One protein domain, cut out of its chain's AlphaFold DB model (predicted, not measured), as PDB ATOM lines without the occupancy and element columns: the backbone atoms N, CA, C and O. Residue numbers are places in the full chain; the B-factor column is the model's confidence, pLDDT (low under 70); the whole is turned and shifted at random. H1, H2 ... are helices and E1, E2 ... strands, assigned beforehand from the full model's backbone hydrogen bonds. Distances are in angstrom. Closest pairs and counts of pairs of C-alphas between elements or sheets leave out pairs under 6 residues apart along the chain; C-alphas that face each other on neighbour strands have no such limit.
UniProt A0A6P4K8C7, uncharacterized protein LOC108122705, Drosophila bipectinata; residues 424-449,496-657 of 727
ATOM      1  N   SER A 424     -22.445   1.667 -17.749       82.12
ATOM      2  CA  SER A 424     -22.094   3.074 -17.979       82.12
ATOM      3  C   SER A 424     -22.584   4.003 -16.857       82.12
ATOM      4  O   SER A 424     -21.811   4.833 -16.389       82.12
ATOM      5  N   GLU A 425     -23.807   3.809 -16.351       86.31
ATOM      6  CA  GLU A 425     -24.328   4.525 -15.173       86.31
ATOM      7  C   GLU A 425     -23.495   4.227 -13.917       86.31
ATOM      8  O   GLU A 425     -22.982   5.153 -13.288       86.31
ATOM      9  N   LEU A 426     -23.304   2.944 -13.581       85.38
ATOM     10  CA  LEU A 426     -22.509   2.511 -12.423       85.38
ATOM     11  C   LEU A 426     -21.076   3.071 -12.446       85.38
ATOM     12  O   LEU A 426     -20.584   3.520 -11.414       85.38
ATOM     13  N   MET A 427     -20.421   3.093 -13.613       85.31
ATOM     14  CA  MET A 427     -19.050   3.598 -13.770       85.31
ATOM     15  C   MET A 427     -18.917   5.082 -13.391       85.31
ATOM     16  O   MET A 427     -17.888   5.480 -12.854       85.31
ATOM     17  N   ILE A 428     -19.952   5.897 -13.626       85.69
ATOM     18  CA  ILE A 428     -19.946   7.338 -13.309       85.69
ATOM     19  C   ILE A 428     -20.009   7.582 -11.791       85.69
ATOM     20  O   ILE A 428     -19.457   8.563 -11.297       85.69
ATOM     21  N   MET A 429     -20.670   6.694 -11.041       85.00
ATOM     22  CA  MET A 429     -20.875   6.838  -9.589       85.00
ATOM     23  C   MET A 429     -19.842   6.084  -8.746       85.00
ATOM     24  O   MET A 429     -19.733   6.342  -7.550       85.00
ATOM     25  N   LEU A 430     -19.086   5.172  -9.362       90.56
ATOM     26  CA  LEU A 430     -18.023   4.383  -8.742       90.56
ATOM     27  C   LEU A 430     -16.666   4.802  -9.347       90.56
ATOM     28  O   LEU A 430     -16.100   4.074 -10.170       90.56
ATOM     29  N   PRO A 431     -16.144   5.998  -8.995       91.06
ATOM     30  CA  PRO A 431     -14.993   6.610  -9.662       91.06
ATOM     31  C   PRO A 431     -13.697   5.801  -9.535       91.06
ATOM     32  O   PRO A 431     -12.821   5.927 -10.386       91.06
ATOM     33  N   GLU A 432     -13.553   4.947  -8.521       93.31
ATOM     34  CA  GLU A 432     -12.406   4.042  -8.423       93.31
ATOM     35  C   GLU A 432     -12.510   2.874  -9.418       93.31
ATOM     36  O   GLU A 432     -11.507   2.461 -10.002       93.31
ATOM     37  N   VAL A 433     -13.727   2.391  -9.693       92.38
ATOM     38  CA  VAL A 433     -13.976   1.375 -10.730       92.38
ATOM     39  C   VAL A 433     -13.784   1.974 -12.125       92.38
ATOM     40  O   VAL A 433     -13.305   1.281 -13.021       92.38
ATOM     41  N   HIS A 434     -14.067   3.269 -12.306       90.00
ATOM     42  CA  HIS A 434     -13.719   3.988 -13.533       90.00
ATOM     43  C   HIS A 434     -12.199   3.996 -13.772       90.00
ATOM     44  O   HIS A 434     -11.767   3.542 -14.826       90.00
ATOM     45  N   LYS A 435     -11.379   4.344 -12.767       92.25
ATOM     46  CA  LYS A 435      -9.904   4.283 -12.876       92.25
ATOM     47  C   LYS A 435      -9.383   2.873 -13.165       92.25
ATOM     48  O   LYS A 435      -8.470   2.704 -13.970       92.25
ATOM     49  N   LEU A 436      -9.956   1.846 -12.527       93.62
ATOM     50  CA  LEU A 436      -9.630   0.446 -12.830       93.62
ATOM     51  C   LEU A 436      -9.957   0.100 -14.292       93.62
ATOM     52  O   LEU A 436      -9.208  -0.630 -14.940       93.62
ATOM     53  N   ARG A 437     -11.047   0.645 -14.837       93.00
ATOM     54  CA  ARG A 437     -11.421   0.459 -16.239       93.00
ATOM     55  C   ARG A 437     -10.515   1.227 -17.202       93.00
ATOM     56  O   ARG A 437     -10.156   0.650 -18.221       93.00
ATOM     57  N   ASP A 438     -10.090   2.444 -16.870       92.06
ATOM     58  CA  ASP A 438      -9.106   3.201 -17.661       92.06
ATOM     59  C   ASP A 438      -7.781   2.426 -17.776       92.06
ATOM     60  O   ASP A 438      -7.191   2.325 -18.854       92.06
ATOM     61  N   ILE A 439      -7.347   1.809 -16.667       92.81
ATOM     62  CA  ILE A 439      -6.187   0.910 -16.644       92.81
ATOM     63  C   ILE A 439      -6.429  -0.304 -17.546       92.81
ATOM     64  O   ILE A 439      -5.557  -0.637 -18.336       92.81
ATOM     65  N   PHE A 440      -7.594  -0.950 -17.486       94.00
ATOM     66  CA  PHE A 440      -7.915  -2.098 -18.341       94.00
ATOM     67  C   PHE A 440      -7.980  -1.740 -19.839       94.00
ATOM     68  O   PHE A 440      -7.439  -2.470 -20.675       94.00
ATOM     69  N   ASP A 441      -8.590  -0.609 -20.197       91.38
ATOM     70  CA  ASP A 441      -8.753  -0.188 -21.592       91.38
ATOM     71  C   ASP A 441      -7.408   0.167 -22.256       91.38
ATOM     72  O   ASP A 441      -7.251  -0.034 -23.467       91.38
ATOM     73  N   LEU A 442      -6.389   0.570 -21.480       90.81
ATOM     74  CA  LEU A 442      -5.005   0.708 -21.956       90.81
ATOM     75  C   LEU A 442      -4.452  -0.614 -22.521       90.81
ATOM     76  O   LEU A 442      -3.695  -0.601 -23.493       90.81
ATOM     77  N   PHE A 443      -4.837  -1.757 -21.946       89.88
ATOM     78  CA  PHE A 443      -4.437  -3.084 -22.419       89.88
ATOM     79  C   PHE A 443      -5.341  -3.581 -23.545       89.88
ATOM     80  O   PHE A 443      -4.827  -4.100 -24.534       89.88
ATOM     81  N   ALA A 444      -6.657  -3.347 -23.471       85.94
ATOM     82  CA  ALA A 444      -7.571  -3.693 -24.567       85.94
ATOM     83  C   ALA A 444      -7.167  -2.975 -25.872       85.94
ATOM     84  O   ALA A 444      -7.186  -3.563 -26.953       85.94
ATOM     85  N   SER A 445      -6.674  -1.738 -25.765       69.44
ATOM     86  CA  SER A 445      -6.133  -0.976 -26.898       69.44
ATOM     87  C   SER A 445      -4.886  -1.606 -27.539       69.44
ATOM     88  O   SER A 445      -4.670  -1.431 -28.739       69.44
ATOM     89  N   LYS A 446      -4.069  -2.371 -26.792       61.91
ATOM     90  CA  LYS A 446      -2.877  -3.056 -27.343       61.91
ATOM     91  C   LYS A 446      -3.263  -4.141 -28.363       61.91
ATOM     92  O   LYS A 446      -2.503  -4.397 -29.301       61.91
ATOM     93  N   VAL A 447      -4.428  -4.775 -28.188       53.75
ATOM     94  CA  VAL A 447      -4.881  -5.940 -28.969       53.75
ATOM     95  C   VAL A 447      -5.104  -5.590 -30.442       53.75
ATOM     96  O   VAL A 447      -4.534  -6.249 -31.315       53.75
ATOM     97  N   ASN A 448      -5.859  -4.521 -30.722       47.03
ATOM     98  CA  ASN A 448      -6.208  -4.110 -32.089       47.03
ATOM     99  C   ASN A 448      -4.966  -3.852 -32.960       47.03
ATOM    100  O   ASN A 448      -4.911  -4.288 -34.110       47.03
ATOM    101  N   THR A 449      -3.933  -3.220 -32.399       45.94
ATOM    102  CA  THR A 449      -2.663  -2.966 -33.099       45.94
ATOM    103  C   THR A 449      -1.907  -4.262 -33.405       45.94
ATOM    104  O   THR A 449      -1.306  -4.404 -34.469       45.94
ATOM    105  N   THR A 496     -17.025  -5.444 -27.346       66.31
ATOM    106  CA  THR A 496     -16.582  -5.374 -25.956       66.31
ATOM    107  C   THR A 496     -15.051  -5.326 -25.884       66.31
ATOM    108  O   THR A 496     -14.385  -6.245 -26.368       66.31
ATOM    109  N   PRO A 497     -14.453  -4.296 -25.248       80.69
ATOM    110  CA  PRO A 497     -13.015  -4.275 -25.018       80.69
ATOM    111  C   PRO A 497     -12.626  -5.464 -24.138       80.69
ATOM    112  O   PRO A 497     -13.159  -5.662 -23.044       80.69
ATOM    113  N   THR A 498     -11.704  -6.276 -24.650       87.19
ATOM    114  CA  THR A 498     -11.169  -7.470 -23.996       87.19
ATOM    115  C   THR A 498      -9.656  -7.504 -24.166       87.19
ATOM    116  O   THR A 498      -9.129  -7.067 -25.189       87.19
ATOM    117  N   ILE A 499      -8.956  -8.018 -23.158       90.62
ATOM    118  CA  ILE A 499      -7.500  -8.218 -23.184       90.62
ATOM    119  C   ILE A 499      -7.186  -9.674 -23.530       90.62
ATOM    120  O   ILE A 499      -8.062 -10.535 -23.406       90.62
ATOM    121  N   ASP A 500      -5.967  -9.987 -23.974       88.06
ATOM    122  CA  ASP A 500      -5.559 -11.391 -24.009       88.06
ATOM    123  C   ASP A 500      -5.243 -11.876 -22.584       88.06
ATOM    124  O   ASP A 500      -4.812 -11.116 -21.719       88.06
ATOM    125  N   ILE A 501      -5.448 -13.163 -22.331       88.56
ATOM    126  CA  ILE A 501      -5.108 -13.825 -21.072       88.56
ATOM    127  C   ILE A 501      -3.636 -13.616 -20.655       88.56
ATOM    128  O   ILE A 501      -3.341 -13.579 -19.464       88.56
ATOM    129  N   SER A 502      -2.728 -13.435 -21.620       87.56
ATOM    130  CA  SER A 502      -1.311 -13.108 -21.407       87.56
ATOM    131  C   SER A 502      -1.030 -11.633 -21.079       87.56
ATOM    132  O   SER A 502       0.133 -11.289 -20.912       87.56
ATOM    133  N   ASP A 503      -2.052 -10.775 -21.006       91.25
ATOM    134  CA  ASP A 503      -1.945  -9.367 -20.595       91.25
ATOM    135  C   ASP A 503      -2.545  -9.123 -19.182       91.25
ATOM    136  O   ASP A 503      -2.507  -8.004 -18.664       91.25
ATOM    137  N   VAL A 504      -3.148 -10.146 -18.552       92.06
ATOM    138  CA  VAL A 504      -3.919 -10.025 -17.293       92.06
ATOM    139  C   VAL A 504      -3.030  -9.742 -16.082       92.06
ATOM    140  O   VAL A 504      -3.443  -9.018 -15.177       92.06
ATOM    141  N   ASP A 505      -1.819 -10.295 -16.044       89.94
ATOM    142  CA  ASP A 505      -0.869 -10.084 -14.952       89.94
ATOM    143  C   ASP A 505      -0.303  -8.657 -14.975       89.94
ATOM    144  O   ASP A 505      -0.365  -7.972 -13.956       89.94
ATOM    145  N   GLU A 506       0.158  -8.165 -16.131       87.62
ATOM    146  CA  GLU A 506       0.641  -6.787 -16.290       87.62
ATOM    147  C   GLU A 506      -0.505  -5.777 -16.050       87.62
ATOM    148  O   GLU A 506      -0.290  -4.722 -15.444       87.62
ATOM    149  N   CYS A 507      -1.747  -6.125 -16.413       92.81
ATOM    150  CA  CYS A 507      -2.939  -5.345 -16.074       92.81
ATOM    151  C   CYS A 507      -3.166  -5.266 -14.550       92.81
ATOM    152  O   CYS A 507      -3.268  -4.165 -14.009       92.81
ATOM    153  N   LEU A 508      -3.147  -6.395 -13.828       91.00
ATOM    154  CA  LEU A 508      -3.284  -6.419 -12.361       91.00
ATOM    155  C   LEU A 508      -2.123  -5.699 -11.644       91.00
ATOM    156  O   LEU A 508      -2.377  -4.949 -10.699       91.00
ATOM    157  N   ARG A 509      -0.880  -5.832 -12.135       86.12
ATOM    158  CA  ARG A 509       0.291  -5.070 -11.649       86.12
ATOM    159  C   ARG A 509       0.108  -3.567 -11.853       86.12
ATOM    160  O   ARG A 509       0.416  -2.783 -10.957       86.12
ATOM    161  N   THR A 510      -0.474  -3.153 -12.981       88.50
ATOM    162  CA  THR A 510      -0.806  -1.742 -13.251       88.50
ATOM    163  C   THR A 510      -1.950  -1.235 -12.360       88.50
ATOM    164  O   THR A 510      -1.927  -0.082 -11.937       88.50
ATOM    165  N   MET A 511      -2.899  -2.104 -11.989       88.62
ATOM    166  CA  MET A 511      -3.918  -1.842 -10.958       88.62
ATOM    167  C   MET A 511      -3.358  -1.841  -9.520       88.62
ATOM    168  O   MET A 511      -4.095  -1.538  -8.581       88.62
ATOM    169  N   GLY A 512      -2.070  -2.150  -9.328       82.25
ATOM    170  CA  GLY A 512      -1.370  -2.086  -8.043       82.25
ATOM    171  C   GLY A 512      -1.291  -3.397  -7.255       82.25
ATOM    172  O   GLY A 512      -0.809  -3.365  -6.124       82.25
ATOM    173  N   LEU A 513      -1.726  -4.530  -7.819       84.31
ATOM    174  CA  LEU A 513      -1.670  -5.849  -7.175       84.31
ATOM    175  C   LEU A 513      -0.630  -6.760  -7.836       84.31
ATOM    176  O   LEU A 513      -0.472  -6.752  -9.050       84.31
ATOM    177  N   PHE A 514       0.025  -7.613  -7.050       81.88
ATOM    178  CA  PHE A 514       1.125  -8.463  -7.518       81.88
ATOM    179  C   PHE A 514       0.696  -9.943  -7.557       81.88
ATOM    180  O   PHE A 514       0.836 -10.648  -6.557       81.88
ATOM    181  N   PRO A 515       0.115 -10.436  -8.671       82.44
ATOM    182  CA  PRO A 515      -0.289 -11.833  -8.787       82.44
ATOM    183  C   PRO A 515       0.925 -12.770  -8.853       82.44
ATOM    184  O   PRO A 515       1.867 -12.543  -9.610       82.44
ATOM    185  N   ASN A 516       0.852 -13.883  -8.122       81.25
ATOM    186  CA  ASN A 516       1.705 -15.051  -8.346       81.25
ATOM    187  C   ASN A 516       1.188 -15.831  -9.569       81.25
ATOM    188  O   ASN A 516       0.007 -16.191  -9.609       81.25
ATOM    189  N   ASP A 517       2.070 -16.152 -10.517       80.81
ATOM    190  CA  ASP A 517       1.794 -16.940 -11.725       80.81
ATOM    191  C   ASP A 517       0.942 -18.185 -11.444       80.81
ATOM    192  O   ASP A 517      -0.042 -18.438 -12.139       80.81
ATOM    193  N   GLN A 518       1.267 -18.950 -10.393       81.12
ATOM    194  CA  GLN A 518       0.543 -20.178 -10.049       81.12
ATOM    195  C   GLN A 518      -0.893 -19.886  -9.586       81.12
ATOM    196  O   GLN A 518      -1.821 -20.614  -9.945       81.12
ATOM    197  N   TRP A 519      -1.096 -18.812  -8.816       87.44
ATOM    198  CA  TRP A 519      -2.426 -18.365  -8.396       87.44
ATOM    199  C   TRP A 519      -3.254 -17.926  -9.607       87.44
ATOM    200  O   TRP A 519      -4.393 -18.369  -9.772       87.44
ATOM    201  N   LEU A 520      -2.658 -17.116 -10.485       89.19
ATOM    202  CA  LEU A 520      -3.327 -16.555 -11.652       89.19
ATOM    203  C   LEU A 520      -3.699 -17.648 -12.665       89.19
ATOM    204  O   LEU A 520      -4.852 -17.723 -13.093       89.19
ATOM    205  N   CYS A 521      -2.772 -18.568 -12.956       86.19
ATOM    206  CA  CYS A 521      -3.030 -19.752 -13.778       86.19
ATOM    207  C   CYS A 521      -4.171 -20.603 -13.208       86.19
ATOM    208  O   CYS A 521      -5.078 -20.985 -13.948       86.19
ATOM    209  N   ASN A 522      -4.168 -20.874 -11.898       87.81
ATOM    210  CA  ASN A 522      -5.211 -21.676 -11.256       87.81
ATOM    211  C   ASN A 522      -6.598 -21.018 -11.342       87.81
ATOM    212  O   ASN A 522      -7.583 -21.717 -11.576       87.81
ATOM    213  N   ARG A 523      -6.689 -19.691 -11.189       88.19
ATOM    214  CA  ARG A 523      -7.961 -18.955 -11.287       88.19
ATOM    215  C   ARG A 523      -8.475 -18.863 -12.725       88.19
ATOM    216  O   ARG A 523      -9.659 -19.089 -12.962       88.19
ATOM    217  N   LEU A 524      -7.595 -18.595 -13.689       88.81
ATOM    218  CA  LEU A 524      -7.962 -18.482 -15.105       88.81
ATOM    219  C   LEU A 524      -8.264 -19.837 -15.767       88.81
ATOM    220  O   LEU A 524      -9.037 -19.880 -16.723       88.81
ATOM    221  N   LYS A 525      -7.721 -20.950 -15.251       85.19
ATOM    222  CA  LYS A 525      -7.970 -22.312 -15.763       85.19
ATOM    223  C   LYS A 525      -9.459 -22.662 -15.845       85.19
ATOM    224  O   LYS A 525      -9.878 -23.285 -16.816       85.19
ATOM    225  N   GLU A 526     -10.257 -22.251 -14.862       78.81
ATOM    226  CA  GLU A 526     -11.706 -22.501 -14.851       78.81
ATOM    227  C   GLU A 526     -12.455 -21.633 -15.879       78.81
ATOM    228  O   GLU A 526     -13.354 -22.126 -16.557       78.81
ATOM    229  N   HIS A 527     -12.048 -20.373 -16.069       79.44
ATOM    230  CA  HIS A 527     -12.614 -19.510 -17.113       79.44
ATOM    231  C   HIS A 527     -12.305 -20.049 -18.522       79.44
ATOM    232  O   HIS A 527     -13.202 -20.187 -19.356       79.44
ATOM    233  N   LEU A 528     -11.047 -20.451 -18.754       81.62
ATOM    234  CA  LEU A 528     -10.621 -21.136 -19.977       81.62
ATOM    235  C   LEU A 528     -11.445 -22.403 -20.234       81.62
ATOM    236  O   LEU A 528     -11.881 -22.615 -21.366       81.62
ATOM    237  N   ARG A 529     -11.672 -23.233 -19.204       81.12
ATOM    238  CA  ARG A 529     -12.453 -24.473 -19.313       81.12
ATOM    239  C   ARG A 529     -13.869 -24.189 -19.821       81.12
ATOM    240  O   ARG A 529     -14.227 -24.693 -20.883       81.12
ATOM    241  N   ARG A 530     -14.621 -23.322 -19.129       74.19
ATOM    242  CA  ARG A 530     -16.008 -22.962 -19.490       74.19
ATOM    243  C   ARG A 530     -16.132 -22.471 -20.929       74.19
ATOM    244  O   ARG A 530     -17.009 -22.921 -21.657       74.19
ATOM    245  N   ARG A 531     -15.243 -21.569 -21.360       71.69
ATOM    246  CA  ARG A 531     -15.298 -21.036 -22.730       71.69
ATOM    247  C   ARG A 531     -14.875 -22.058 -23.779       71.69
ATOM    248  O   ARG A 531     -15.502 -22.110 -24.829       71.69
ATOM    249  N   THR A 532     -13.882 -22.903 -23.491       71.62
ATOM    250  CA  THR A 532     -13.445 -23.973 -24.413       71.62
ATOM    251  C   THR A 532     -14.542 -25.025 -24.629       71.62
ATOM    252  O   THR A 532     -14.678 -25.570 -25.726       71.62
ATOM    253  N   GLU A 533     -15.375 -25.272 -23.615       70.69
ATOM    254  CA  GLU A 533     -16.544 -26.158 -23.701       70.69
ATOM    255  C   GLU A 533     -17.645 -25.629 -24.645       70.69
ATOM    256  O   GLU A 533     -18.450 -26.421 -25.130       70.69
ATOM    257  N   MET A 534     -17.619 -24.344 -25.035       64.69
ATOM    258  CA  MET A 534     -18.498 -23.780 -26.078       64.69
ATOM    259  C   MET A 534     -18.050 -24.104 -27.524       64.69
ATOM    260  O   MET A 534     -18.539 -23.516 -28.488       64.69
ATOM    261  N   GLY A 535     -17.142 -25.069 -27.707       61.44
ATOM    262  CA  GLY A 535     -16.818 -25.673 -29.005       61.44
ATOM    263  C   GLY A 535     -15.588 -25.078 -29.712       61.44
ATOM    264  O   GLY A 535     -15.010 -24.096 -29.256       61.44
ATOM    265  N   PRO A 536     -15.137 -25.659 -30.840       55.22
ATOM    266  CA  PRO A 536     -13.783 -25.438 -31.369       55.22
ATOM    267  C   PRO A 536     -13.482 -24.011 -31.866       55.22
ATOM    268  O   PRO A 536     -12.325 -23.589 -31.821       55.22
ATOM    269  N   MET A 537     -14.494 -23.240 -32.284       51.56
ATOM    270  CA  MET A 537     -14.319 -21.817 -32.634       51.56
ATOM    271  C   MET A 537     -14.028 -20.927 -31.416       51.56
ATOM    272  O   MET A 537     -13.496 -19.831 -31.575       51.56
ATOM    273  N   SER A 538     -14.317 -21.393 -30.196       56.41
ATOM    274  CA  SER A 538     -14.094 -20.617 -28.974       56.41
ATOM    275  C   SER A 538     -12.619 -20.374 -28.657       56.41
ATOM    276  O   SER A 538     -12.332 -19.458 -27.903       56.41
ATOM    277  N   THR A 539     -11.668 -21.143 -29.202       58.97
ATOM    278  CA  THR A 539     -10.271 -21.176 -28.711       58.97
ATOM    279  C   THR A 539      -9.576 -19.807 -28.648       58.97
ATOM    280  O   THR A 539      -8.851 -19.540 -27.689       58.97
ATOM    281  N   HIS A 540      -9.838 -18.904 -29.599       60.16
ATOM    282  CA  HIS A 540      -9.331 -17.523 -29.551       60.16
ATOM    283  C   HIS A 540     -10.130 -16.620 -28.587       60.16
ATOM    284  O   HIS A 540      -9.555 -15.744 -27.949       60.16
ATOM    285  N   MET A 541     -11.438 -16.850 -28.426       59.41
ATOM    286  CA  MET A 541     -12.312 -16.116 -27.492       59.41
ATOM    287  C   MET A 541     -12.218 -16.615 -26.036       59.41
ATOM    288  O   MET A 541     -12.511 -15.866 -25.106       59.41
ATOM    289  N   ALA A 542     -11.748 -17.842 -25.809       63.53
ATOM    290  CA  ALA A 542     -11.420 -18.379 -24.490       63.53
ATOM    291  C   ALA A 542     -10.208 -17.655 -23.882       63.53
ATOM    292  O   ALA A 542     -10.144 -17.471 -22.670       63.53
ATOM    293  N   ARG A 543      -9.284 -17.176 -24.728       77.56
ATOM    294  CA  ARG A 543      -8.177 -16.295 -24.330       77.56
ATOM    295  C   ARG A 543      -8.587 -14.836 -24.101       77.56
ATOM    296  O   ARG A 543      -7.765 -14.084 -23.594       77.56
ATOM    297  N   ARG A 544      -9.796 -14.404 -24.478       85.00
ATOM    298  CA  ARG A 544     -10.230 -13.005 -24.321       85.00
ATOM    299  C   ARG A 544     -10.832 -12.762 -22.947       85.00
ATOM    300  O   ARG A 544     -11.905 -13.266 -22.637       85.00
ATOM    301  N   VAL A 545     -10.178 -11.936 -22.146       87.88
ATOM    302  CA  VAL A 545     -10.591 -11.618 -20.780       87.88
ATOM    303  C   VAL A 545     -11.336 -10.280 -20.749       87.88
ATOM    304  O   VAL A 545     -10.839  -9.267 -21.241       87.88
ATOM    305  N   ALA A 546     -12.546 -10.286 -20.182       89.50
ATOM    306  CA  ALA A 546     -13.367  -9.093 -19.968       89.50
ATOM    307  C   ALA A 546     -12.987  -8.369 -18.665       89.50
ATOM    308  O   ALA A 546     -12.474  -8.992 -17.730       89.50
ATOM    309  N   PHE A 547     -13.284  -7.068 -18.583       92.50
ATOM    310  CA  PHE A 547     -13.003  -6.236 -17.404       92.50
ATOM    311  C   PHE A 547     -13.598  -6.831 -16.123       92.50
ATOM    312  O   PHE A 547     -12.936  -6.875 -15.096       92.50
ATOM    313  N   GLU A 548     -14.810  -7.369 -16.206       92.00
ATOM    314  CA  GLU A 548     -15.559  -7.983 -15.111       92.00
ATOM    315  C   GLU A 548     -14.829  -9.200 -14.509       92.00
ATOM    316  O   GLU A 548     -14.860  -9.403 -13.292       92.00
ATOM    317  N   LEU A 549     -14.085  -9.966 -15.322       91.44
ATOM    318  CA  LEU A 549     -13.205 -11.024 -14.819       91.44
ATOM    319  C   LEU A 549     -11.953 -10.442 -14.152       91.44
ATOM    320  O   LEU A 549     -11.599 -10.890 -13.064       91.44
ATOM    321  N   VAL A 550     -11.295  -9.444 -14.758       94.25
ATOM    322  CA  VAL A 550     -10.110  -8.796 -14.155       94.25
ATOM    323  C   VAL A 550     -10.468  -8.168 -12.810       94.25
ATOM    324  O   VAL A 550      -9.743  -8.351 -11.840       94.25
ATOM    325  N   LEU A 551     -11.622  -7.516 -12.719       93.94
ATOM    326  CA  LEU A 551     -12.148  -6.910 -11.501       93.94
ATOM    327  C   LEU A 551     -12.513  -7.966 -10.442       93.94
ATOM    328  O   LEU A 551     -12.271  -7.769  -9.252       93.94
ATOM    329  N   THR A 552     -13.024  -9.126 -10.866       92.44
ATOM    330  CA  THR A 552     -13.243 -10.283  -9.982       92.44
ATOM    331  C   THR A 552     -11.920 -10.830  -9.434       92.44
ATOM    332  O   THR A 552     -11.818 -11.112  -8.238       92.44
ATOM    333  N   LEU A 553     -10.890 -10.946 -10.278       92.56
ATOM    334  CA  LEU A 553      -9.542 -11.361  -9.875       92.56
ATOM    335  C   LEU A 553      -8.886 -10.327  -8.951       92.56
ATOM    336  O   LEU A 553      -8.315 -10.718  -7.939       92.56
ATOM    337  N   TYR A 554      -9.034  -9.034  -9.244       93.25
ATOM    338  CA  TYR A 554      -8.574  -7.913  -8.420       93.25
ATOM    339  C   TYR A 554      -9.173  -7.989  -7.009       93.25
ATOM    340  O   TYR A 554      -8.440  -8.054  -6.022       93.25
ATOM    341  N   CYS A 555     -10.501  -8.107  -6.910       91.69
ATOM    342  CA  CYS A 555     -11.202  -8.281  -5.639       91.69
ATOM    343  C   CYS A 555     -10.728  -9.512  -4.856       91.69
ATOM    344  O   CYS A 555     -10.590  -9.424  -3.638       91.69
ATOM    345  N   GLN A 556     -10.482 -10.650  -5.519       89.69
ATOM    346  CA  GLN A 556      -9.981 -11.861  -4.859       89.69
ATOM    347  C   GLN A 556      -8.536 -11.695  -4.374       89.69
ATOM    348  O   GLN A 556      -8.244 -12.021  -3.224       89.69
ATOM    349  N   LEU A 557      -7.649 -11.182  -5.228       87.00
ATOM    350  CA  LEU A 557      -6.221 -11.025  -4.961       87.00
ATOM    351  C   LEU A 557      -5.959 -10.027  -3.829       87.00
ATOM    352  O   LEU A 557      -5.198 -10.338  -2.921       87.00
ATOM    353  N   ALA A 558      -6.662  -8.892  -3.809       85.12
ATOM    354  CA  ALA A 558      -6.555  -7.913  -2.727       85.12
ATOM    355  C   ALA A 558      -7.036  -8.445  -1.359       85.12
ATOM    356  O   ALA A 558      -6.608  -7.946  -0.327       85.12
ATOM    357  N   THR A 559      -7.885  -9.483  -1.323       79.94
ATOM    358  CA  THR A 559      -8.232 -10.204  -0.076       79.94
ATOM    359  C   THR A 559      -7.365 -11.428   0.223       79.94
ATOM    360  O   THR A 559      -7.514 -12.020   1.286       79.94
ATOM    361  N   LEU A 560      -6.491 -11.833  -0.703       71.00
ATOM    362  CA  LEU A 560      -5.537 -12.937  -0.525       71.00
ATOM    363  C   LEU A 560      -4.105 -12.452  -0.281       71.00
ATOM    364  O   LEU A 560      -3.256 -13.245   0.116       71.00
ATOM    365  N   SER A 561      -3.850 -11.156  -0.464       62.25
ATOM    366  CA  SER A 561      -2.777 -10.464   0.235       62.25
ATOM    367  C   SER A 561      -3.073 -10.533   1.734       62.25
ATOM    368  O   SER A 561      -3.860  -9.738   2.252       62.25
ATOM    369  N   GLU A 562      -2.469 -11.495   2.439       52.75
ATOM    370  CA  GLU A 562      -2.394 -11.421   3.897       52.75
ATOM    371  C   GLU A 562      -1.812 -10.055   4.257       52.75
ATOM    372  O   GLU A 562      -0.770  -9.652   3.730       52.75
ATOM    373  N   LYS A 563      -2.514  -9.310   5.115       54.50
ATOM    374  CA  LYS A 563      -2.089  -7.975   5.537       54.50
ATOM    375  C   LYS A 563      -0.918  -8.097   6.504       54.50
ATOM    376  O   LYS A 563      -1.099  -7.916   7.704       54.50
ATOM    377  N   LEU A 564       0.265  -8.378   5.946       59.22
ATOM    378  CA  LEU A 564       1.567  -8.084   6.541       59.22
ATOM    379  C   LEU A 564       1.459  -6.695   7.150       59.22
ATOM    380  O   LEU A 564       1.345  -5.709   6.422       59.22
ATOM    381  N   ASN A 565       1.391  -6.611   8.471       65.69
ATOM    382  CA  ASN A 565       1.000  -5.363   9.095       65.69
ATOM    383  C   ASN A 565       2.138  -4.341   8.933       65.69
ATOM    384  O   ASN A 565       3.315  -4.714   8.881       65.69
ATOM    385  N   ALA A 566       1.821  -3.046   8.882       76.94
ATOM    386  CA  ALA A 566       2.841  -2.014   8.682       76.94
ATOM    387  C   ALA A 566       3.950  -2.100   9.747       76.94
ATOM    388  O   ALA A 566       5.134  -1.976   9.428       76.94
ATOM    389  N   ASP A 567       3.574  -2.418  10.990       79.62
ATOM    390  CA  ASP A 567       4.489  -2.670  12.105       79.62
ATOM    391  C   ASP A 567       5.310  -3.966  11.962       79.62
ATOM    392  O   ASP A 567       6.435  -4.024  12.458       79.62
ATOM    393  N   GLU A 568       4.806  -4.997  11.281       80.69
ATOM    394  CA  GLU A 568       5.509  -6.273  11.068       80.69
ATOM    395  C   GLU A 568       6.594  -6.126  10.001       80.69
ATOM    396  O   GLU A 568       7.753  -6.456  10.260       80.69
ATOM    397  N   VAL A 569       6.256  -5.534   8.848       80.25
ATOM    398  CA  VAL A 569       7.236  -5.200   7.799       80.25
ATOM    399  C   VAL A 569       8.291  -4.246   8.357       80.25
ATOM    400  O   VAL A 569       9.491  -4.450   8.167       80.25
ATOM    401  N   LEU A 570       7.871  -3.234   9.122       87.19
ATOM    402  CA  LEU A 570       8.783  -2.305   9.778       87.19
ATOM    403  C   LEU A 570       9.671  -2.989  10.831       87.19
ATOM    404  O   LEU A 570      10.846  -2.648  10.950       87.19
ATOM    405  N   THR A 571       9.158  -3.970  11.574       85.88
ATOM    406  CA  THR A 571       9.951  -4.746  12.542       85.88
ATOM    407  C   THR A 571      10.955  -5.664  11.843       85.88
ATOM    408  O   THR A 571      12.106  -5.740  12.278       85.88
ATOM    409  N   ALA A 572      10.578  -6.287  10.724       84.31
ATOM    410  CA  ALA A 572      11.492  -7.063   9.891       84.31
ATOM    411  C   ALA A 572      12.633  -6.184   9.350       84.31
ATOM    412  O   ALA A 572      13.802  -6.507   9.559       84.31
ATOM    413  N   LEU A 573      12.322  -5.023   8.762       87.50
ATOM    414  CA  LEU A 573      13.335  -4.091   8.246       87.50
ATOM    415  C   LEU A 573      14.218  -3.501   9.361       87.50
ATOM    416  O   LEU A 573      15.431  -3.401   9.185       87.50
ATOM    417  N   ARG A 574      13.660  -3.213  10.547       89.75
ATOM    418  CA  ARG A 574      14.438  -2.833  11.745       89.75
ATOM    419  C   ARG A 574      15.374  -3.947  12.228       89.75
ATOM    420  O   ARG A 574      16.420  -3.638  12.781       89.75
ATOM    421  N   SER A 575      15.051  -5.226  12.009       85.88
ATOM    422  CA  SER A 575      15.972  -6.333  12.327       85.88
ATOM    423  C   SER A 575      17.190  -6.388  11.391       85.88
ATOM    424  O   SER A 575      18.245  -6.888  11.783       85.88
ATOM    425  N   CYS A 576      17.066  -5.820  10.186       84.56
ATOM    426  CA  CYS A 576      18.151  -5.676   9.216       84.56
ATOM    427  C   CYS A 576      19.021  -4.429   9.453       84.56
ATOM    428  O   CYS A 576      20.132  -4.377   8.932       84.56
ATOM    429  N   ASP A 577      18.559  -3.459  10.252       90.88
ATOM    430  CA  ASP A 577      19.339  -2.303  10.720       90.88
ATOM    431  C   ASP A 577      19.764  -2.494  12.195       90.88
ATOM    432  O   ASP A 577      19.155  -1.934  13.114       90.88
ATOM    433  N   PRO A 578      20.843  -3.257  12.472       86.06
ATOM    434  CA  PRO A 578      21.336  -3.484  13.831       86.06
ATOM    435  C   PRO A 578      21.978  -2.239  14.466       86.06
ATOM    436  O   PRO A 578      22.548  -2.344  15.554       86.06
ATOM    437  N   GLN A 579      21.974  -1.084  13.793       86.94
ATOM    438  CA  GLN A 579      22.449   0.193  14.327       86.94
ATOM    439  C   GLN A 579      21.293   1.150  14.675       86.94
ATOM    440  O   GLN A 579      21.523   2.128  15.384       86.94
ATOM    441  N   GLY A 580      20.061   0.863  14.236       87.88
ATOM    442  CA  GLY A 580      18.880   1.694  14.487       87.88
ATOM    443  C   GLY A 580      18.950   3.069  13.816       87.88
ATOM    444  O   GLY A 580      18.460   4.052  14.371       87.88
ATOM    445  N   THR A 581      19.599   3.154  12.654       88.88
ATOM    446  CA  THR A 581      19.800   4.389  11.881       88.88
ATOM    447  C   THR A 581      18.550   4.899  11.165       88.88
ATOM    448  O   THR A 581      18.483   6.088  10.854       88.88
ATOM    449  N   GLY A 582      17.564   4.038  10.892       89.19
ATOM    450  CA  GLY A 582      16.381   4.409  10.106       89.19
ATOM    451  C   GLY A 582      16.599   4.345   8.589       89.19
ATOM    452  O   GLY A 582      15.759   4.844   7.832       89.19
ATOM    453  N   VAL A 583      17.716   3.760   8.141       91.38
ATOM    454  CA  VAL A 583      18.071   3.565   6.729       91.38
ATOM    455  C   VAL A 583      18.646   2.173   6.470       91.38
ATOM    456  O   VAL A 583      19.250   1.556   7.338       91.38
ATOM    457  N   LEU A 584      18.480   1.695   5.238       91.69
ATOM    458  CA  LEU A 584      19.172   0.528   4.679       91.69
ATOM    459  C   LEU A 584      19.745   0.917   3.311       91.69
ATOM    460  O   LEU A 584      19.175   1.785   2.642       91.69
ATOM    461  N   SER A 585      20.843   0.300   2.858       90.75
ATOM    462  CA  SER A 585      21.339   0.603   1.510       90.75
ATOM    463  C   SER A 585      20.389   0.056   0.441       90.75
ATOM    464  O   SER A 585      19.804  -1.023   0.587       90.75
ATOM    465  N   TYR A 586      20.286   0.770  -0.680       90.44
ATOM    466  CA  TYR A 586      19.555   0.326  -1.868       90.44
ATOM    467  C   TYR A 586      19.992  -1.084  -2.303       90.44
ATOM    468  O   TYR A 586      19.164  -1.904  -2.690       90.44
ATOM    469  N   SER A 587      21.289  -1.390  -2.203       87.12
ATOM    470  CA  SER A 587      21.868  -2.704  -2.505       87.12
ATOM    471  C   SER A 587      21.353  -3.833  -1.607       87.12
ATOM    472  O   SER A 587      21.039  -4.908  -2.116       87.12
ATOM    473  N   GLU A 588      21.255  -3.606  -0.297       86.69
ATOM    474  CA  GLU A 588      20.805  -4.620   0.666       86.69
ATOM    475  C   GLU A 588      19.298  -4.852   0.554       86.69
ATOM    476  O   GLU A 588      18.864  -5.997   0.429       86.69
ATOM    477  N   LEU A 589      18.507  -3.773   0.486       87.12
ATOM    478  CA  LEU A 589      17.065  -3.853   0.237       87.12
ATOM    479  C   LEU A 589      16.758  -4.541  -1.097       87.12
ATOM    480  O   LEU A 589      15.910  -5.429  -1.137       87.12
ATOM    481  N   ARG A 590      17.482  -4.207  -2.173       86.81
ATOM    482  CA  ARG A 590      17.321  -4.870  -3.473       86.81
ATOM    483  C   ARG A 590      17.618  -6.364  -3.389       86.81
ATOM    484  O   ARG A 590      16.848  -7.162  -3.919       86.81
ATOM    485  N   HIS A 591      18.709  -6.758  -2.732       84.00
ATOM    486  CA  HIS A 591      19.065  -8.171  -2.592       84.00
ATOM    487  C   HIS A 591      18.031  -8.938  -1.752       84.00
ATOM    488  O   HIS A 591      17.623 -10.031  -2.138       84.00
ATOM    489  N   MET A 592      17.554  -8.344  -0.657       81.62
ATOM    490  CA  MET A 592      16.535  -8.921   0.221       81.62
ATOM    491  C   MET A 592      15.181  -9.093  -0.487       81.62
ATOM    492  O   MET A 592      14.613 -10.183  -0.466       81.62
ATOM    493  N   LEU A 593      14.698  -8.062  -1.186       77.25
ATOM    494  CA  LEU A 593      13.407  -8.093  -1.887       77.25
ATOM    495  C   LEU A 593      13.386  -9.027  -3.112       77.25
ATOM    496  O   LEU A 593      12.316  -9.474  -3.505       77.25
ATOM    497  N   THR A 594      14.545  -9.353  -3.697       77.25
ATOM    498  CA  THR A 594      14.650 -10.286  -4.843       77.25
ATOM    499  C   THR A 594      14.986 -11.736  -4.454       77.25
ATOM    500  O   THR A 594      14.856 -12.630  -5.294       77.25
ATOM    501  N   ASN A 595      15.450 -11.998  -3.219       70.12
ATOM    502  CA  ASN A 595      15.965 -13.322  -2.807       70.12
ATOM    503  C   ASN A 595      15.447 -13.850  -1.452       70.12
ATOM    504  O   ASN A 595      15.733 -15.004  -1.135       70.12
ATOM    505  N   VAL A 596      14.756 -13.040  -0.642       61.88
ATOM    506  CA  VAL A 596      14.335 -13.404   0.731       61.88
ATOM    507  C   VAL A 596      12.831 -13.225   0.935       61.88
ATOM    508  O   VAL A 596      12.196 -14.102   1.511       61.88
ATOM    509  N   CYS A 597      12.258 -12.127   0.440       56.16
ATOM    510  CA  CYS A 597      10.812 -12.022   0.235       56.16
ATOM    511  C   CYS A 597      10.418 -12.721  -1.078       56.16
ATOM    512  O   CYS A 597      11.268 -12.903  -1.957       56.16
ATOM    513  N   ASP A 598       9.144 -13.104  -1.216       58.28
ATOM    514  CA  ASP A 598       8.635 -13.713  -2.449       58.28
ATOM    515  C   ASP A 598       8.948 -12.841  -3.669       58.28
ATOM    516  O   ASP A 598       8.881 -11.613  -3.617       58.28
ATOM    517  N   ARG A 599       9.393 -13.507  -4.739       56.53
ATOM    518  CA  ARG A 599      10.360 -12.963  -5.705       56.53
ATOM    519  C   ARG A 599       9.787 -11.821  -6.555       56.53
ATOM    520  O   ARG A 599       9.374 -12.052  -7.688       56.53
ATOM    521  N   LEU A 600       9.836 -10.599  -6.028       66.25
ATOM    522  CA  LEU A 600       9.614  -9.371  -6.792       66.25
ATOM    523  C   LEU A 600      10.635  -9.285  -7.930       66.25
ATOM    524  O   LEU A 600      11.819  -9.594  -7.738       66.25
ATOM    525  N   GLU A 601      10.198  -8.860  -9.113       72.56
ATOM    526  CA  GLU A 601      11.105  -8.768 -10.252       72.56
ATOM    527  C   GLU A 601      12.075  -7.584 -10.090       72.56
ATOM    528  O   GLU A 601      11.766  -6.556  -9.486       72.56
ATOM    529  N   GLU A 602      13.269  -7.706 -10.669       79.38
ATOM    530  CA  GLU A 602      14.333  -6.694 -10.644       79.38
ATOM    531  C   GLU A 602      13.838  -5.284 -11.042       79.38
ATOM    532  O   GLU A 602      14.270  -4.279 -10.474       79.38
ATOM    533  N   ALA A 603      12.892  -5.206 -11.988       77.38
ATOM    534  CA  ALA A 603      12.261  -3.961 -12.428       77.38
ATOM    535  C   ALA A 603      11.261  -3.387 -11.403       77.38
ATOM    536  O   ALA A 603      11.184  -2.168 -11.230       77.38
ATOM    537  N   GLU A 604      10.527  -4.245 -10.693       73.38
ATOM    538  CA  GLU A 604       9.573  -3.856  -9.646       73.38
ATOM    539  C   GLU A 604      10.318  -3.328  -8.419       73.38
ATOM    540  O   GLU A 604      10.004  -2.252  -7.907       73.38
ATOM    541  N   VAL A 605      11.376  -4.032  -8.008       82.75
ATOM    542  CA  VAL A 605      12.272  -3.621  -6.920       82.75
ATOM    543  C   VAL A 605      13.000  -2.319  -7.267       82.75
ATOM    544  O   VAL A 605      13.116  -1.444  -6.407       82.75
ATOM    545  N   PHE A 606      13.423  -2.132  -8.525       83.81
ATOM    546  CA  PHE A 606      13.952  -0.848  -8.994       83.81
ATOM    547  C   PHE A 606      12.909   0.274  -8.873       83.81
ATOM    548  O   PHE A 606      13.193   1.302  -8.264       83.81
ATOM    549  N   SER A 607      11.697   0.073  -9.401       80.25
ATOM    550  CA  SER A 607      10.606   1.059  -9.360       80.25
ATOM    551  C   SER A 607      10.247   1.471  -7.925       80.25
ATOM    552  O   SER A 607      10.161   2.661  -7.606       80.25
ATOM    553  N   LEU A 608      10.118   0.484  -7.031       79.50
ATOM    554  CA  LEU A 608       9.824   0.685  -5.617       79.50
ATOM    555  C   LEU A 608      10.925   1.507  -4.933       79.50
ATOM    556  O   LEU A 608      10.649   2.602  -4.433       79.50
ATOM    557  N   LEU A 609      12.169   1.013  -4.949       85.56
ATOM    558  CA  LEU A 609      13.281   1.591  -4.190       85.56
ATOM    559  C   LEU A 609      13.775   2.923  -4.763       85.56
ATOM    560  O   LEU A 609      14.039   3.841  -3.990       85.56
ATOM    561  N   HIS A 610      13.842   3.080  -6.090       84.75
ATOM    562  CA  HIS A 610      14.274   4.335  -6.725       84.75
ATOM    563  C   HIS A 610      13.372   5.517  -6.339       84.75
ATOM    564  O   HIS A 610      13.812   6.662  -6.270       84.75
ATOM    565  N   SER A 611      12.104   5.235  -6.027       78.38
ATOM    566  CA  SER A 611      11.123   6.240  -5.624       78.38
ATOM    567  C   SER A 611      11.222   6.682  -4.149       78.38
ATOM    568  O   SER A 611      10.444   7.545  -3.728       78.38
ATOM    569  N   VAL A 612      12.120   6.082  -3.356       83.56
ATOM    570  CA  VAL A 612      12.333   6.362  -1.916       83.56
ATOM    571  C   VAL A 612      13.812   6.433  -1.501       83.56
ATOM    572  O   VAL A 612      14.102   6.663  -0.327       83.56
ATOM    573  N   SER A 613      14.743   6.228  -2.436       88.62
ATOM    574  CA  SER A 613      16.182   6.366  -2.211       88.62
ATOM    575  C   SER A 613      16.639   7.823  -2.249       88.62
ATOM    576  O   SER A 613      16.161   8.602  -3.077       88.62
ATOM    577  N   ASP A 614      17.609   8.173  -1.408       87.44
ATOM    578  CA  ASP A 614      18.331   9.444  -1.491       87.44
ATOM    579  C   ASP A 614      19.389   9.451  -2.622       87.44
ATOM    580  O   ASP A 614      19.510   8.512  -3.413       87.44
ATOM    581  N   ILE A 615      20.145  10.550  -2.723       86.19
ATOM    582  CA  ILE A 615      21.197  10.747  -3.739       86.19
ATOM    583  C   ILE A 615      22.426   9.857  -3.470       86.19
ATOM    584  O   ILE A 615      23.159   9.526  -4.404       86.19
ATOM    585  N   ASP A 616      22.640   9.453  -2.217       86.44
ATOM    586  CA  ASP A 616      23.783   8.655  -1.765       86.44
ATOM    587  C   ASP A 616      23.512   7.135  -1.841       86.44
ATOM    588  O   ASP A 616      24.433   6.328  -1.703       86.44
ATOM    589  N   GLY A 617      22.267   6.732  -2.122       86.62
ATOM    590  CA  GLY A 617      21.844   5.342  -2.292       86.62
ATOM    591  C   GLY A 617      21.294   4.680  -1.024       86.62
ATOM    592  O   GLY A 617      21.200   3.450  -0.981       86.62
ATOM    593  N   ASN A 618      20.916   5.452  -0.005       90.25
ATOM    594  CA  ASN A 618      20.220   4.950   1.182       90.25
ATOM    595  C   ASN A 618      18.702   5.040   0.990       90.25
ATOM    596  O   ASN A 618      18.200   5.924   0.299       90.25
ATOM    597  N   VAL A 619      17.953   4.146   1.631       90.31
ATOM    598  CA  VAL A 619      16.485   4.146   1.636       90.31
ATOM    599  C   VAL A 619      15.993   4.238   3.075       90.31
ATOM    600  O   VAL A 619      16.296   3.376   3.902       90.31
ATOM    601  N   HIS A 620      15.184   5.258   3.368       90.19
ATOM    602  CA  HIS A 620      14.484   5.378   4.645       90.19
ATOM    603  C   HIS A 620      13.364   4.339   4.724       90.19
ATOM    604  O   HIS A 620      12.289   4.533   4.149       90.19
ATOM    605  N   TYR A 621      13.591   3.234   5.439       89.19
ATOM    606  CA  TYR A 621      12.643   2.116   5.444       89.19
ATOM    607  C   TYR A 621      11.288   2.471   6.078       89.19
ATOM    608  O   TYR A 621      10.268   1.951   5.643       89.19
ATOM    609  N   GLU A 622      11.230   3.417   7.022       87.81
ATOM    610  CA  GLU A 622       9.958   3.938   7.554       87.81
ATOM    611  C   GLU A 622       9.154   4.712   6.496       87.81
ATOM    612  O   GLU A 622       7.925   4.630   6.470       87.81
ATOM    613  N   HIS A 623       9.828   5.406   5.570       86.50
ATOM    614  CA  HIS A 623       9.163   6.060   4.445       86.50
ATOM    615  C   HIS A 623       8.765   5.058   3.352       86.50
ATOM    616  O   HIS A 623       7.674   5.182   2.804       86.50
ATOM    617  N   LEU A 624       9.595   4.042   3.079       85.12
ATOM    618  CA  LEU A 624       9.259   2.920   2.192       85.12
ATOM    619  C   LEU A 624       7.996   2.192   2.674       85.12
ATOM    620  O   LEU A 624       7.029   2.111   1.923       85.12
ATOM    621  N   VAL A 625       7.983   1.738   3.934       83.06
ATOM    622  CA  VAL A 625       6.824   1.090   4.565       83.06
ATOM    623  C   VAL A 625       5.610   2.002   4.466       83.06
ATOM    624  O   VAL A 625       4.606   1.602   3.882       83.06
ATOM    625  N   LYS A 626       5.704   3.258   4.929       81.56
ATOM    626  CA  LYS A 626       4.574   4.185   4.824       81.56
ATOM    627  C   LYS A 626       4.068   4.318   3.381       81.56
ATOM    628  O   LYS A 626       2.868   4.280   3.169       81.56
ATOM    629  N   LYS A 627       4.947   4.417   2.384       75.19
ATOM    630  CA  LYS A 627       4.560   4.555   0.971       75.19
ATOM    631  C   LYS A 627       3.921   3.292   0.380       75.19
ATOM    632  O   LYS A 627       3.150   3.399  -0.571       75.19
ATOM    633  N   MET A 628       4.225   2.115   0.930       72.94
ATOM    634  CA  MET A 628       3.544   0.861   0.595       72.94
ATOM    635  C   MET A 628       2.137   0.828   1.215       72.94
ATOM    636  O   MET A 628       1.176   0.568   0.499       72.94
ATOM    637  N   PHE A 629       1.984   1.190   2.493       71.75
ATOM    638  CA  PHE A 629       0.687   1.144   3.189       71.75
ATOM    639  C   PHE A 629      -0.230   2.357   2.937       71.75
ATOM    640  O   PHE A 629      -1.447   2.215   3.003       71.75
ATOM    641  N   ASP A 630       0.301   3.517   2.537       67.00
ATOM    642  CA  ASP A 630      -0.495   4.652   2.038       67.00
ATOM    643  C   ASP A 630      -1.260   4.275   0.745       67.00
ATOM    644  O   ASP A 630      -2.290   4.878   0.447       67.00
ATOM    645  N   ARG A 631      -0.788   3.271  -0.020       62.53
ATOM    646  CA  ARG A 631      -1.537   2.697  -1.154       62.53
ATOM    647  C   ARG A 631      -2.652   1.759  -0.707       62.53
ATOM    648  O   ARG A 631      -3.692   1.743  -1.353       62.53
ATOM    649  N   GLU A 632      -2.464   1.017   0.382       66.00
ATOM    650  CA  GLU A 632      -3.430   0.023   0.868       66.00
ATOM    651  C   GLU A 632      -4.795   0.660   1.165       66.00
ATOM    652  O   GLU A 632      -5.821   0.136   0.748       66.00
ATOM    653  N   ALA A 633      -4.816   1.853   1.765       64.88
ATOM    654  CA  ALA A 633      -6.052   2.605   1.998       64.88
ATOM    655  C   ALA A 633      -6.772   3.032   0.697       64.88
ATOM    656  O   ALA A 633      -7.990   3.197   0.690       64.88
ATOM    657  N   GLN A 634      -6.042   3.200  -0.414       70.81
ATOM    658  CA  GLN A 634      -6.654   3.407  -1.729       70.81
ATOM    659  C   GLN A 634      -7.152   2.073  -2.310       70.81
ATOM    660  O   GLN A 634      -8.269   2.020  -2.820       70.81
ATOM    661  N   THR A 635      -6.375   0.991  -2.177       78.38
ATOM    662  CA  THR A 635      -6.780  -0.372  -2.559       78.38
ATOM    663  C   THR A 635      -8.073  -0.794  -1.855       78.38
ATOM    664  O   THR A 635      -8.945  -1.363  -2.502       78.38
ATOM    665  N   GLU A 636      -8.252  -0.486  -0.567       83.69
ATOM    666  CA  GLU A 636      -9.475  -0.806   0.183       83.69
ATOM    667  C   GLU A 636     -10.730  -0.162  -0.431       83.69
ATOM    668  O   GLU A 636     -11.714  -0.864  -0.670       83.69
ATOM    669  N   GLU A 637     -10.690   1.133  -0.763       88.56
ATOM    670  CA  GLU A 637     -11.807   1.833  -1.419       88.56
ATOM    671  C   GLU A 637     -12.023   1.336  -2.860       88.56
ATOM    672  O   GLU A 637     -13.158   1.098  -3.279       88.56
ATOM    673  N   MET A 638     -10.939   1.096  -3.610       90.12
ATOM    674  CA  MET A 638     -10.996   0.509  -4.955       90.12
ATOM    675  C   MET A 638     -11.661  -0.878  -4.933       90.12
ATOM    676  O   MET A 638     -12.527  -1.159  -5.759       90.12
ATOM    677  N   VAL A 639     -11.324  -1.726  -3.956       91.25
ATOM    678  CA  VAL A 639     -11.935  -3.048  -3.732       91.25
ATOM    679  C   VAL A 639     -13.381  -2.932  -3.245       91.25
ATOM    680  O   VAL A 639     -14.219  -3.739  -3.650       91.25
ATOM    681  N   HIS A 640     -13.707  -1.948  -2.404       91.69
ATOM    682  CA  HIS A 640     -15.072  -1.723  -1.930       91.69
ATOM    683  C   HIS A 640     -16.006  -1.341  -3.086       91.69
ATOM    684  O   HIS A 640     -17.003  -2.028  -3.323       91.69
ATOM    685  N   GLN A 641     -15.641  -0.331  -3.881       94.06
ATOM    686  CA  GLN A 641     -16.421   0.063  -5.056       94.06
ATOM    687  C   GLN A 641     -16.456  -1.043  -6.124       94.06
ATOM    688  O   GLN A 641     -17.504  -1.274  -6.727       94.06
ATOM    689  N   ALA A 642     -15.359  -1.786  -6.319       92.94
ATOM    690  CA  ALA A 642     -15.330  -2.939  -7.219       92.94
ATOM    691  C   ALA A 642     -16.310  -4.047  -6.795       92.94
ATOM    692  O   ALA A 642     -16.958  -4.647  -7.650       92.94
ATOM    693  N   ARG A 643     -16.478  -4.295  -5.488       91.31
ATOM    694  CA  ARG A 643     -17.487  -5.234  -4.968       91.31
ATOM    695  C   ARG A 643     -18.908  -4.726  -5.182       91.31
ATOM    696  O   ARG A 643     -19.737  -5.507  -5.635       91.31
ATOM    697  N   ILE A 644     -19.174  -3.438  -4.941       89.81
ATOM    698  CA  ILE A 644     -20.483  -2.821  -5.227       89.81
ATOM    699  C   ILE A 644     -20.828  -2.963  -6.717       89.81
ATOM    700  O   ILE A 644     -21.935  -3.380  -7.052       89.81
ATOM    701  N   TYR A 645     -19.873  -2.684  -7.609       90.81
ATOM    702  CA  TYR A 645     -20.042  -2.856  -9.053       90.81
ATOM    703  C   TYR A 645     -20.333  -4.315  -9.430       90.81
ATOM    704  O   TYR A 645     -21.338  -4.575 -10.084       90.81
ATOM    705  N   LEU A 646     -19.497  -5.269  -8.992       88.50
ATOM    706  CA  LEU A 646     -19.666  -6.698  -9.292       88.50
ATOM    707  C   LEU A 646     -20.971  -7.279  -8.725       88.50
ATOM    708  O   LEU A 646     -21.543  -8.183  -9.326       88.50
ATOM    709  N   GLN A 647     -21.454  -6.759  -7.596       86.31
ATOM    710  CA  GLN A 647     -22.746  -7.138  -7.032       86.31
ATOM    711  C   GLN A 647     -23.903  -6.586  -7.881       86.31
ATOM    712  O   GLN A 647     -24.767  -7.354  -8.290       86.31
ATOM    713  N   ALA A 648     -23.884  -5.292  -8.217       82.12
ATOM    714  CA  ALA A 648     -24.962  -4.611  -8.947       82.12
ATOM    715  C   ALA A 648     -25.104  -4.998 -10.437       82.12
ATOM    716  O   ALA A 648     -26.045  -4.561 -11.099       82.12
ATOM    717  N   ILE A 649     -24.174  -5.783 -10.992       80.31
ATOM    718  CA  ILE A 649     -24.248  -6.320 -12.365       80.31
ATOM    719  C   ILE A 649     -24.625  -7.809 -12.432       80.31
ATOM    720  O   ILE A 649     -24.813  -8.325 -13.534       80.31
ATOM    721  N   GLY A 650     -24.731  -8.482 -11.281       79.62
ATOM    722  CA  GLY A 650     -24.991  -9.916 -11.169       79.62
ATOM    723  C   GLY A 650     -23.761 -10.811 -11.429       79.62
ATOM    724  O   GLY A 650     -22.827 -10.431 -12.142       79.62
ATOM    725  N   PRO A 651     -23.748 -12.045 -10.886       75.94
ATOM    726  CA  PRO A 651     -22.612 -12.970 -10.984       75.94
ATOM    727  C   PRO A 651     -22.290 -13.402 -12.424       75.94
ATOM    728  O   PRO A 651     -21.149 -13.768 -12.716       75.94
ATOM    729  N   ASN A 652     -23.265 -13.332 -13.336       75.75
ATOM    730  CA  ASN A 652     -23.104 -13.726 -14.738       75.75
ATOM    731  C   ASN A 652     -22.313 -12.710 -15.586       75.75
ATOM    732  O   ASN A 652     -21.933 -13.023 -16.714       75.75
ATOM    733  N   ALA A 653     -22.018 -11.511 -15.069       78.94
ATOM    734  CA  ALA A 653     -21.355 -10.445 -15.828       78.94
ATOM    735  C   ALA A 653     -19.940 -10.786 -16.344       78.94
ATOM    736  O   ALA A 653     -19.455 -10.154 -17.277       78.94
ATOM    737  N   ILE A 654     -19.291 -11.809 -15.780       78.06
ATOM    738  CA  ILE A 654     -17.980 -12.329 -16.215       78.06
ATOM    739  C   ILE A 654     -18.020 -12.927 -17.635       78.06
ATOM    740  O   ILE A 654     -17.032 -12.852 -18.373       78.06
ATOM    741  N   ASP A 655     -19.151 -13.525 -18.013       71.12
ATOM    742  CA  ASP A 655     -19.336 -14.240 -19.282       71.12
ATOM    743  C   ASP A 655     -20.372 -13.556 -20.204       71.12
ATOM    744  O   ASP A 655     -20.676 -14.060 -21.284       71.12
ATOM    745  N   MET A 656     -20.871 -12.377 -19.813       75.19
ATOM    746  CA  MET A 656     -21.872 -11.585 -20.535       75.19
ATOM    747  C   MET A 656     -21.238 -10.466 -21.378       75.19
ATOM    748  O   MET A 656     -20.306  -9.786 -20.951       75.19
ATOM    749  N   ASP A 657     -21.796 -10.214 -22.565       78.00
ATOM    750  CA  ASP A 657     -21.475  -9.020 -23.351       78.00
ATOM    751  C   ASP A 657     -22.117  -7.785 -22.700       78.00
ATOM    752  O   ASP A 657     -23.303  -7.498 -22.866       78.00
TER     753      ASP A 657
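Overview. This is residues 424 to 449 and 496 to 657 of the 727 residues of the protein "uncharacterized protein LOC108122705" of Drosophila bipectinata (UniProt A0A6P4K8C7). Two lobes of helices are joined by one long helix, H10, which starts beside H7 in the smaller lobe and runs across the larger one. In the larger lobe H2, H3 and H6 cross at the core beside a tiny sheet of E1 and E2, with H1, H11 and the hairpin H4-H5 around them; the smaller lobe has H7 and the hairpin H8-H9. Printed are 188 residues with eleven named helices and two named strands, in the order H1 H2 E1 H3 H4 H5 E2 H6 H7 H8 H9 H10 H11; the sheet is antiparallel and the class mostly helix. The whole is elongated, 63 by 35 by 30 A, and only just compact, close to loose, with a radius of gyration of the C-alphas of 19.3 A.

Arrangement. H1, residues 424 to 429, and H2, residues 431 to 449, only just touch, only at the corner, with 3 pairs of C-alphas within 8 A, the closest Met 427 and His 434 at 5.4 A. E1, residues 498 to 500, and E2, residues 544 to 546, are antiparallel neighbours; N 499 and O 545, 3.0 A apart, are within hydrogen-bond range. H3, residues 501 to 510, touches residues 439 to 443 of H2 alone, opposite ways at a steep tilt of 41 degrees; the closest C-alphas are Phe 440 and Cys 507, 6.4 A. H4, residues 517 to 532, has a kink of 31 degrees near residue 524 and forms a helical hairpin with H5, residues 536 to 542; the closest C-alphas are Arg 531 and Ala 542, 5.0 A. H6, residues 547 to 560, touches residues 635 to 646 alone of H10, residues 621 to 648, at a steep tilt of 49 degrees, closest at C-alphas 555 and 639, 5.6 A. H2 and H10 are about perpendicular, 87 degrees, and touch, closest at C-alphas 432 and 638, 5.1 A. H11, residues 651 to 654, touches H6, closest at C-alphas 654 and 548, 5.1 A. H7, residues 566 to 576, touches H10 at a shallow tilt of 31 degrees, closest at C-alphas 566 and 625, 6.5 A. H8, residues 586 to 595, and H9, residues 602 to 610, form a helical hairpin, closest at C-alphas 590 and 605, 6.2 A. Every O i to N i+4 pair is within hydrogen-bond range in H7, H8 and H9, but 1 of 2 in H1, 10 of 15 in H2, 4 of 6 in H3, 10 of 12 in H4, 1 of 3 in H5, with 1 of 4 O i to N i+3 pairs, 9 of 10 in H6 and 19 of 24 in H10; H11 is too short for one.

Along the chain. H1 begins at C-alpha 424, (-22.094, 3.074, -17.979). H2 measures 28.2 A, H4 21.0 A, H6 19.6 A and H10 40.8 A, from C-alpha 621 at (12.643, 2.116, 5.444) to C-alpha 648 at (-24.962, -4.611, -8.947).

Size, cuts and confidence. The C-alphas farthest apart, Gly 535 and Gln 579, are 63.9 A apart. Residues 450 to 495 are not printed, and C-alphas 449 and 496 are 15.8 A apart across the cut. Of the links that are printed whole, none is long. Mean pLDDT of the printed part is 81.3; 29 residues are under 70, among them 445 to 449 and 534 to 542.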